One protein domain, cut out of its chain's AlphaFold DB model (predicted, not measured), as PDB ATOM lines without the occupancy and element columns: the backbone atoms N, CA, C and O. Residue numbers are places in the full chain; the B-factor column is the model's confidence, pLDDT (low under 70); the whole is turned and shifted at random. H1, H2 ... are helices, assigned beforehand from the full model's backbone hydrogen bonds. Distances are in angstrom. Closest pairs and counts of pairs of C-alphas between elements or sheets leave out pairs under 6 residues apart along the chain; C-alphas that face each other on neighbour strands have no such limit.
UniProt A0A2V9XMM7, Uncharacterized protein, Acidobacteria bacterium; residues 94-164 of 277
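AT A GLANCE: This is residues 94 to 164 of the 277 residues of an uncharacterized protein of Acidobacteria bacterium (UniProt A0A2V9XMM7). Three helices, H2, H3 and H4, stand side by side as a small up-and-down bundle, their centres making a triangle, while the short H1 packs on H3 at a steep angle at one end of the longest axis. At the other end residues 150 to 156, of which 150 is the last residue of H4, stick out, and the tail of residues 157 to 164 then folds back alongside H4. The printed part has 71 residues with four named helices, in the order H1, H2, H3, H4, and no named strand; its class is all helix. The whole is compact, with a radius of gyration of the C-alphas of 12.3 A, and flat, spanning 38 by 30 by 16 A.

IN THESE COORDINATES: The printed part begins at Thr 94 and reaches H1 at residues 102 to 108, with C-alpha 102 at (2.702, -2.952, 26.846). H2 follows at residues 110 to 116. H3 holds residues 126 to 134 and measures 12.2 A from first to last C-alpha, beginning with C-alpha 126 at (12.523, -1.042, 38.077). H4, the longest, holds residues 137 to 150 and measures 20.2 A, ending with C-alpha 150 at (27.484, -9.534, 36.724).

HOW THE PARTS SIT: H2 and H3 form a helical hairpin and touch at a shallow tilt of 24 degrees, opposite ways; their closest C-alphas, those of Lys 112 and Ala 132, are 6.1 A apart. H3 and H4 form a second helical hairpin at a shallow tilt of 20 degrees, opposite ways. H4 touches H3 with residues 139 to 144 alone, and the closest C-alphas are those of Ala 132 and Val 140, 5.7 A apart. H2 and H4 touch at a shallow tilt of 20 degrees, the same way, with the C-alphas of Lys 112 and Leu 137 closest at 6.0 A. The helix packing is mostly aligned, three of the four touching pairs being at a shallow tilt. H1 touches H3 at a steep tilt of 57 degrees, the same way; the closest C-alphas are those of Ile 108 and Met 133, 5.0 A apart. H1 and H2 are close but not clearly touching, about perpendicular at 81 degrees, with the C-alphas of Val 105 and Ala 113 closest at 6.4 A. H1 and H4 are apart. In H1, H3 and H4 every O i to N i+4 pair is within hydrogen-bond range; in H2 2 of 3 are.

THE WHOLE: The two C-alphas farthest apart, those of Glu 103 and Glu 155, are 38.5 A from each other. The printed part has no cut. The links from H1 to H2 and from H3 to H4 are tight, the link from H2 to H3 is short, and no link is long. Residues 151 to 164 hold no named element, and their C-alphas lie 12 to 22 A from the mean of all C-alphas. Residues 150 to 156 stand free. The mean pLDDT of the printed part is 86.7, and the model's confidence is low, under 70, at residues 160 to 164.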
ATOM      1  N   THR A  94       6.389  -8.302  27.792       91.19
ATOM      2  CA  THR A  94       4.996  -8.090  28.216       91.19
ATOM      3  C   THR A  94       4.363  -9.333  28.839       91.19
ATOM      4  O   THR A  94       3.217  -9.283  29.268       91.19
ATOM      5  N   GLU A  95       5.088 -10.450  28.864       86.75
ATOM      6  CA  GLU A  95       4.617 -11.770  29.289       86.75
ATOM      7  C   GLU A  95       5.580 -12.382  30.317       86.75
ATOM      8  O   GLU A  95       6.762 -12.035  30.360       86.75
ATOM      9  N   GLY A  96       5.096 -13.352  31.098       80.69
ATOM     10  CA  GLY A  96       5.906 -14.082  32.078       80.69
ATOM     11  C   GLY A  96       6.024 -13.383  33.443       80.69
ATOM     12  O   GLY A  96       5.204 -12.522  33.764       80.69
ATOM     13  N   PRO A  97       6.991 -13.792  34.290       81.62
ATOM     14  CA  PRO A  97       7.216 -13.160  35.589       81.62
ATOM     15  C   PRO A  97       7.720 -11.719  35.416       81.62
ATOM     16  O   PRO A  97       8.465 -11.432  34.486       81.62
ATOM     17  N   ASN A  98       7.307 -10.812  36.308       85.50
ATOM     18  CA  ASN A  98       7.620  -9.374  36.257       85.50
ATOM     19  C   ASN A  98       7.376  -8.720  34.876       85.50
ATOM     20  O   ASN A  98       8.296  -8.135  34.294       85.50
ATOM     21  N   PRO A  99       6.152  -8.813  34.320       91.00
ATOM     22  CA  PRO A  99       5.869  -8.279  32.997       91.00
ATOM     23  C   PRO A  99       5.911  -6.746  33.005       91.00
ATOM     24  O   PRO A  99       5.394  -6.086  33.908       91.00
ATOM     25  N   ILE A 100       6.487  -6.172  31.952       92.06
ATOM     26  CA  ILE A 100       6.468  -4.733  31.697       92.06
ATOM     27  C   ILE A 100       5.177  -4.410  30.927       92.06
ATOM     28  O   ILE A 100       4.926  -5.030  29.889       92.06
ATOM     29  N   PRO A 101       4.360  -3.436  31.371       92.31
ATOM     30  CA  PRO A 101       3.137  -3.062  30.666       92.31
ATOM     31  C   PRO A 101       3.397  -2.703  29.199       92.31
ATOM     32  O   PRO A 101       4.340  -1.969  28.898       92.31
ATOM     33  N   ALA A 102       2.535  -3.166  28.288       91.44
ATOM     34  CA  ALA A 102       2.702  -2.952  26.846       91.44
ATOM     35  C   ALA A 102       2.848  -1.464  26.486       91.44
ATOM     36  O   ALA A 102       3.756  -1.098  25.747       91.44
ATOM     37  N   GLU A 103       2.045  -0.588  27.096       91.19
ATOM     38  CA  GLU A 103       2.135   0.870  26.921       91.19
ATOM     39  C   GLU A 103       3.510   1.437  27.304       91.19
ATOM     40  O   GLU A 103       3.991   2.412  26.729       91.19
ATOM     41  N   MET A 104       4.175   0.834  28.289       92.19
ATOM     42  CA  MET A 104       5.519   1.228  28.694       92.19
ATOM     43  C   MET A 104       6.561   0.731  27.691       92.19
ATOM     44  O   MET A 104       7.441   1.493  27.310       92.19
ATOM     45  N   VAL A 105       6.419  -0.500  27.192       92.44
ATOM     46  CA  VAL A 105       7.286  -1.049  26.137       92.44
ATOM     47  C   VAL A 105       7.186  -0.232  24.842       92.44
ATOM     48  O   VAL A 105       8.207   0.026  24.203       92.44
ATOM     49  N   GLU A 106       5.988   0.236  24.479       90.81
ATOM     50  CA  GLU A 106       5.798   1.150  23.345       90.81
ATOM     51  C   GLU A 106       6.525   2.483  23.566       90.81
ATOM     52  O   GLU A 106       7.253   2.937  22.683       90.81
ATOM     53  N   ARG A 107       6.415   3.074  24.767       91.12
ATOM     54  CA  ARG A 107       7.117   4.322  25.122       91.12
ATOM     55  C   ARG A 107       8.643   4.181  25.127       91.12
ATOM     56  O   ARG A 107       9.331   5.101  24.697       91.12
ATOM     57  N   ILE A 108       9.175   3.038  25.567       92.19
ATOM     58  CA  ILE A 108      10.618   2.727  25.514       92.19
ATOM     59  C   ILE A 108      11.120   2.724  24.060       92.19
ATOM     60  O   ILE A 108      12.248   3.138  23.767       92.19
ATOM     61  N   GLY A 109      10.282   2.250  23.139       88.62
ATOM     62  CA  GLY A 109      10.590   2.152  21.722       88.62
ATOM     63  C   GLY A 109      11.447   0.934  21.361       88.62
ATOM     64  O   GLY A 109      12.203   0.375  22.158       88.62
ATOM     65  N   HIS A 110      11.354   0.527  20.092       88.19
ATOM     66  CA  HIS A 110      11.864  -0.758  19.599       88.19
ATOM     67  C   HIS A 110      13.337  -1.033  19.947       88.19
ATOM     68  O   HIS A 110      13.660  -2.096  20.464       88.19
ATOM     69  N   LYS A 111      14.249  -0.089  19.676       88.44
ATOM     70  CA  LYS A 111      15.696  -0.333  19.836       88.44
ATOM     71  C   LYS A 111      16.086  -0.603  21.289       88.44
ATOM     72  O   LYS A 111      16.885  -1.495  21.532       88.44
ATOM     73  N   LYS A 112      15.532   0.160  22.233       92.44
ATOM     74  CA  LYS A 112      15.819   0.002  23.663       92.44
ATOM     75  C   LYS A 112      15.106  -1.224  24.240       92.44
ATOM     76  O   LYS A 112      15.704  -1.950  25.025       92.44
ATOM     77  N   ALA A 113      13.879  -1.501  23.791       93.19
ATOM     78  CA  ALA A 113      13.140  -2.701  24.178       93.19
ATOM     79  C   ALA A 113      13.883  -3.987  23.772       93.19
ATOM     80  O   ALA A 113      13.953  -4.929  24.553       93.19
ATOM     81  N   VAL A 114      14.516  -4.015  22.593       92.19
ATOM     82  CA  VAL A 114      15.371  -5.143  22.183       92.19
ATOM     83  C   VAL A 114      16.540  -5.358  23.141       92.19
ATOM     84  O   VAL A 114      16.853  -6.503  23.449       92.19
ATOM     85  N   GLU A 115      17.179  -4.289  23.628       93.06
ATOM     86  CA  GLU A 115      18.273  -4.426  24.596       93.06
ATOM     87  C   GLU A 115      17.758  -4.965  25.934       93.06
ATOM     88  O   GLU A 115      18.328  -5.915  26.460       93.06
ATOM     89  N   LEU A 116      16.642  -4.435  26.448       93.75
ATOM     90  CA  LEU A 116      16.024  -4.942  27.678       93.75
ATOM     91  C   LEU A 116      15.597  -6.409  27.574       93.75
ATOM     92  O   LEU A 116      15.721  -7.152  28.543       93.75
ATOM     93  N   ALA A 117      15.121  -6.846  26.406       93.12
ATOM     94  CA  ALA A 117      14.688  -8.225  26.187       93.12
ATOM     95  C   ALA A 117      15.830  -9.251  26.291       93.12
ATOM     96  O   ALA A 117      15.563 -10.449  26.359       93.12
ATOM     97  N   ARG A 118      17.093  -8.798  26.319       91.69
ATOM     98  CA  ARG A 118      18.266  -9.650  26.556       91.69
ATOM     99  C   ARG A 118      18.406 -10.071  28.020       91.69
ATOM    100  O   ARG A 118      19.062 -11.074  28.269       91.69
ATOM    101  N   LEU A 119      17.827  -9.307  28.947       92.06
ATOM    102  CA  LEU A 119      17.849  -9.592  30.380       92.06
ATOM    103  C   LEU A 119      16.810 -10.656  30.736       92.06
ATOM    104  O   LEU A 119      15.705 -10.680  30.164       92.06
ATOM    105  N   SER A 120      17.134 -11.496  31.718       90.06
ATOM    106  CA  SER A 120      16.154 -12.386  32.337       90.06
ATOM    107  C   SER A 120      15.074 -11.570  33.070       90.06
ATOM    108  O   SER A 120      15.292 -10.401  33.398       90.06
ATOM    109  N   PRO A 121      13.881 -12.131  33.319       90.19
ATOM    110  CA  PRO A 121      12.817 -11.428  34.037       90.19
ATOM    111  C   PRO A 121      13.216 -10.863  35.411       90.19
ATOM    112  O   PRO A 121      12.718  -9.817  35.821       90.19
ATOM    113  N   GLU A 122      14.122 -11.535  36.114       89.44
ATOM    114  CA  GLU A 122      14.619 -11.145  37.437       89.44
ATOM    115  C   GLU A 122      15.603  -9.968  37.352       89.44
ATOM    116  O   GLU A 122      15.662  -9.128  38.249       89.44
ATOM    117  N   GLU A 123      16.339  -9.869  36.244       90.50
ATOM    118  CA  GLU A 123      17.303  -8.800  35.963       90.50
ATOM    119  C   GLU A 123      16.632  -7.503  35.469       90.50
ATOM    120  O   GLU A 123      17.253  -6.436  35.468       90.50
ATOM    121  N   ARG A 124      15.353  -7.557  35.067       90.44
ATOM    122  CA  ARG A 124      14.547  -6.405  34.611       90.44
ATOM    123  C   ARG A 124      14.030  -5.577  35.788       90.44
ATOM    124  O   ARG A 124      12.828  -5.378  35.958       90.44
ATOM    125  N   THR A 125      14.946  -5.092  36.618       90.50
ATOM    126  CA  THR A 125      14.601  -4.292  37.796       90.50
ATOM    127  C   THR A 125      13.905  -2.976  37.408       90.50
ATOM    128  O   THR A 125      14.097  -2.481  36.289       90.50
ATOM    129  N   PRO A 126      13.137  -2.350  38.323       91.38
ATOM    130  CA  PRO A 126      12.523  -1.042  38.077       91.38
ATOM    131  C   PRO A 126      13.522   0.022  37.594       91.38
ATOM    132  O   PRO A 126      13.194   0.816  36.713       91.38
ATOM    133  N   ASP A 127      14.761  -0.012  38.091       92.94
ATOM    134  CA  ASP A 127      15.831   0.899  37.670       92.94
ATOM    135  C   ASP A 127      16.257   0.685  36.210       92.94
ATOM    136  O   ASP A 127      16.528   1.651  35.494       92.94
ATOM    137  N   MET A 128      16.279  -0.566  35.735       93.12
ATOM    138  CA  MET A 128      16.569  -0.876  34.330       93.12
ATOM    139  C   MET A 128      15.448  -0.401  33.408       93.12
ATOM    140  O   MET A 128      15.715   0.145  32.334       93.12
ATOM    141  N   VAL A 129      14.195  -0.555  33.839       92.31
ATOM    142  CA  VAL A 129      13.029  -0.057  33.097       92.31
ATOM    143  C   VAL A 129      13.040   1.472  33.037       92.31
ATOM    144  O   VAL A 129      12.855   2.043  31.960       92.31
ATOM    145  N   LYS A 130      13.340   2.142  34.156       93.38
ATOM    146  CA  LYS A 130      13.494   3.600  34.215       93.38
ATOM    147  C   LYS A 130      14.621   4.091  33.303       93.38
ATOM    148  O   LYS A 130      14.401   4.995  32.503       93.38
ATOM    149  N   CYS A 131      15.785   3.437  33.342       91.88
ATOM    150  CA  CYS A 131      16.899   3.720  32.435       91.88
ATOM    151  C   CYS A 131      16.471   3.624  30.963       91.88
ATOM    152  O   CYS A 131      16.745   4.517  30.167       91.88
ATOM    153  N   ALA A 132      15.739   2.575  30.584       92.62
ATOM    154  CA  ALA A 132      15.267   2.432  29.211       92.62
ATOM    155  C   ALA A 132      14.260   3.520  28.802       92.62
ATOM    156  O   ALA A 132      14.260   3.956  27.647       92.62
ATOM    157  N   MET A 133      13.425   3.989  29.725       92.62
ATOM    158  CA  MET A 133      12.486   5.081  29.472       92.62
ATOM    159  C   MET A 133      13.208   6.420  29.272       92.62
ATOM    160  O   MET A 133      12.966   7.103  28.278       92.62
ATOM    161  N   GLU A 134      14.122   6.769  30.176       91.56
ATOM    162  CA  GLU A 134      14.658   8.130  30.299       91.56
ATOM    163  C   GLU A 134      15.990   8.333  29.558       91.56
ATOM    164  O   GLU A 134      16.196   9.365  28.921       91.56
ATOM    165  N   ASP A 135      16.887   7.343  29.570       89.81
ATOM    166  CA  ASP A 135      18.264   7.526  29.102       89.81
ATOM    167  C   ASP A 135      18.430   7.312  27.590       89.81
ATOM    168  O   ASP A 135      17.642   6.647  26.915       89.81
ATOM    169  N   ALA A 136      19.518   7.829  27.017       85.12
ATOM    170  CA  ALA A 136      19.859   7.578  25.618       85.12
ATOM    171  C   ALA A 136      20.207   6.095  25.367       85.12
ATOM    172  O   ALA A 136      20.822   5.432  26.201       85.12
ATOM    173  N   LEU A 137      19.896   5.573  24.170       82.12
ATOM    174  CA  LEU A 137      20.157   4.171  23.792       82.12
ATOM    175  C   LEU A 137      21.589   3.673  24.107       82.12
ATOM    176  O   LEU A 137      21.714   2.534  24.555       82.12
ATOM    177  N   PRO A 138      22.670   4.459  23.918       82.69
ATOM    178  CA  PRO A 138      24.014   4.004  24.277       82.69
ATOM    179  C   PRO A 138      24.209   3.769  25.784       82.69
ATOM    180  O   PRO A 138      24.931   2.854  26.169       82.69
ATOM    181  N   VAL A 139      23.543   4.555  26.635       85.50
ATOM    182  CA  VAL A 139      23.556   4.367  28.096       85.50
ATOM    183  C   VAL A 139      22.798   3.094  28.462       85.50
ATOM    184  O   VAL A 139      23.317   2.269  29.207       85.50
ATOM    185  N   VAL A 140      21.626   2.882  27.855       87.50
ATOM    186  CA  VAL A 140      20.825   1.663  28.054       87.50
ATOM    187  C   VAL A 140      21.628   0.418  27.671       87.50
ATOM    188  O   VAL A 140      21.710  -0.525  28.450       87.50
ATOM    189  N   ARG A 141      22.296   0.429  26.508       87.69
ATOM    190  CA  ARG A 141      23.175  -0.670  26.063       87.69
ATOM    191  C   ARG A 141      24.272  -0.986  27.064       87.69
ATOM    192  O   ARG A 141      24.523  -2.156  27.340       87.69
ATOM    193  N   ARG A 142      24.916   0.056  27.590       87.56
ATOM    194  CA  ARG A 142      25.969  -0.073  28.594       87.56
ATOM    195  C   ARG A 142      25.436  -0.740  29.857       87.56
ATOM    196  O   ARG A 142      25.963  -1.778  30.232       87.56
ATOM    197  N   ARG A 143      24.351  -0.216  30.435       90.06
ATOM    198  CA  ARG A 143      23.772  -0.759  31.674       90.06
ATOM    199  C   ARG A 143      23.256  -2.187  31.518       90.06
ATOM    200  O   ARG A 143      23.462  -3.013  32.397       90.06
ATOM    201  N   VAL A 144      22.622  -2.505  30.387       91.12
ATOM    202  CA  VAL A 144      22.198  -3.881  30.079       91.12
ATOM    203  C   VAL A 144      23.413  -4.806  30.010       91.12
ATOM    204  O   VAL A 144      23.380  -5.897  30.569       91.12
ATOM    205  N   GLN A 145      24.499  -4.389  29.353       88.44
ATOM    206  CA  GLN A 145      25.704  -5.212  29.256       88.44
ATOM    207  C   GLN A 145      26.418  -5.373  30.604       88.44
ATOM    208  O   GLN A 145      26.886  -6.467  30.901       88.44
ATOM    209  N   GLU A 146      26.471  -4.319  31.422       89.88
ATOM    210  CA  GLU A 146      26.968  -4.378  32.801       89.88
ATOM    211  C   GLU A 146      26.178  -5.408  33.612       89.88
ATOM    212  O   GLU A 146      26.789  -6.285  34.218       89.88
ATOM    213  N   LYS A 147      24.841  -5.386  33.522       91.06
ATOM    214  CA  LYS A 147      23.993  -6.382  34.186       91.06
ATOM    215  C   LYS A 147      24.252  -7.804  33.712       91.06
ATOM    216  O   LYS A 147      24.464  -8.684  34.536       91.06
ATOM    217  N   LEU A 148      24.346  -8.023  32.402       89.38
ATOM    218  CA  LEU A 148      24.692  -9.343  31.865       89.38
ATOM    219  C   LEU A 148      26.072  -9.824  32.349       89.38
ATOM    220  O   LEU A 148      26.255 -11.012  32.601       89.38
ATOM    221  N   ASN A 149      27.039  -8.915  32.504       90.06
ATOM    222  CA  ASN A 149      28.390  -9.241  32.962       90.06
ATOM    223  C   ASN A 149      28.473  -9.591  34.456       90.06
ATOM    224  O   ASN A 149      29.443 -10.241  34.846       90.06
ATOM    225  N   GLU A 150      27.510  -9.181  35.291       89.19
ATOM    226  CA  GLU A 150      27.484  -9.534  36.724       89.19
ATOM    227  C   GLU A 150      27.434 -11.055  36.925       89.19
ATOM    228  O   GLU A 150      28.050 -11.577  37.851       89.19
ATOM    229  N   SER A 151      26.768 -11.765  36.011       84.06
ATOM    230  CA  SER A 151      26.654 -13.228  36.020       84.06
ATOM    231  C   SER A 151      27.895 -13.969  35.494       84.06
ATOM    232  O   SER A 151      27.969 -15.193  35.604       84.06
ATOM    233  N   LEU A 152      28.871 -13.255  34.918       83.75
ATOM    234  CA  LEU A 152      30.007 -13.840  34.200       83.75
ATOM    235  C   LEU A 152      31.337 -13.674  34.964       83.75
ATOM    236  O   LEU A 152      31.584 -12.623  35.575       83.75
ATOM    237  N   PRO A 153      32.245 -14.672  34.890       83.56
ATOM    238  CA  PRO A 153      33.599 -14.534  35.423       83.56
ATOM    239  C   PRO A 153      34.361 -13.416  34.686       83.56
ATOM    240  O   PRO A 153      34.053 -13.153  33.520       83.56
ATOM    241  N   PRO A 154      35.357 -12.760  35.321       82.69
ATOM    242  CA  PRO A 154      36.027 -11.572  34.777       82.69
ATOM    243  C   PRO A 154      36.525 -11.720  33.335       82.69
ATOM    244  O   PRO A 154      36.317 -10.823  32.527       82.69
ATOM    245  N   GLU A 155      37.091 -12.877  33.002       76.81
ATOM    246  CA  GLU A 155      37.640 -13.216  31.679       76.81
ATOM    247  C   GLU A 155      36.576 -13.294  30.568       76.81
ATOM    248  O   GLU A 155      36.898 -13.193  29.388       76.81
ATOM    249  N   GLN A 156      35.303 -13.490  30.927       77.75
ATOM    250  CA  GLN A 156      34.182 -13.618  29.987       77.75
ATOM    251  C   GLN A 156      33.318 -12.354  29.916       77.75
ATOM    252  O   GLN A 156      32.353 -12.303  29.143       77.75
ATOM    253  N   ARG A 157      33.634 -11.337  30.726       80.88
ATOM    254  CA  ARG A 157      32.907 -10.068  30.722       80.88
ATOM    255  C   ARG A 157      33.150  -9.356  29.402       80.88
ATOM    256  O   ARG A 157      34.275  -9.253  28.928       80.88
ATOM    257  N   LYS A 158      32.075  -8.847  28.809       76.62
ATOM    258  CA  LYS A 158      32.142  -8.134  27.533       76.62
ATOM    259  C   LYS A 158      32.054  -6.644  27.769       76.62
ATOM    260  O   LYS A 158      31.088  -6.175  28.369       76.62
ATOM    261  N   GLU A 159      33.004  -5.887  27.245       71.06
ATOM    262  CA  GLU A 159      32.873  -4.437  27.238       71.06
ATOM    263  C   GLU A 159      31.773  -4.000  26.255       71.06
ATOM    264  O   GLU A 159      31.647  -4.552  25.154       71.06
ATOM    265  N   PRO A 160      30.926  -3.028  26.632       66.25
ATOM    266  CA  PRO A 160      29.888  -2.532  25.747       66.25
ATOM    267  C   PRO A 160      30.513  -1.791  24.564       66.25
ATOM    268  O   PRO A 160      31.128  -0.738  24.718       66.25
ATOM    269  N   VAL A 161      30.300  -2.319  23.357       62.66
ATOM    270  CA  VAL A 161      30.757  -1.678  22.120       62.66
ATOM    271  C   VAL A 161      29.924  -0.424  21.857       62.66
ATOM    272  O   VAL A 161      28.704  -0.481  21.673       62.66
ATOM    273  N   MET A 162      30.596   0.723  21.818       61.59
ATOM    274  CA  MET A 162      30.004   2.018  21.494       61.59
ATOM    275  C   MET A 162      30.307   2.365  20.037       61.59
ATOM    276  O   MET A 162      31.426   2.172  19.566       61.59
ATOM    277  N   LEU A 163      29.319   2.897  19.314       59.22
ATOM    278  CA  LEU A 163      29.556   3.402  17.965       59.22
ATOM    279  C   LEU A 163      30.455   4.641  18.049       59.22
ATOM    280  O   LEU A 163      30.045   5.666  18.597       59.22
ATOM    281  N   PHE A 164      31.649   4.561  17.471       60.00
ATOM    282  CA  PHE A 164      32.488   5.724  17.225       60.00
ATOM    283  C   PHE A 164      32.049   6.382  15.912       60.00
ATOM    284  O   PHE A 164      32.521   6.028  14.838       60.00
TER     285      PHE A 164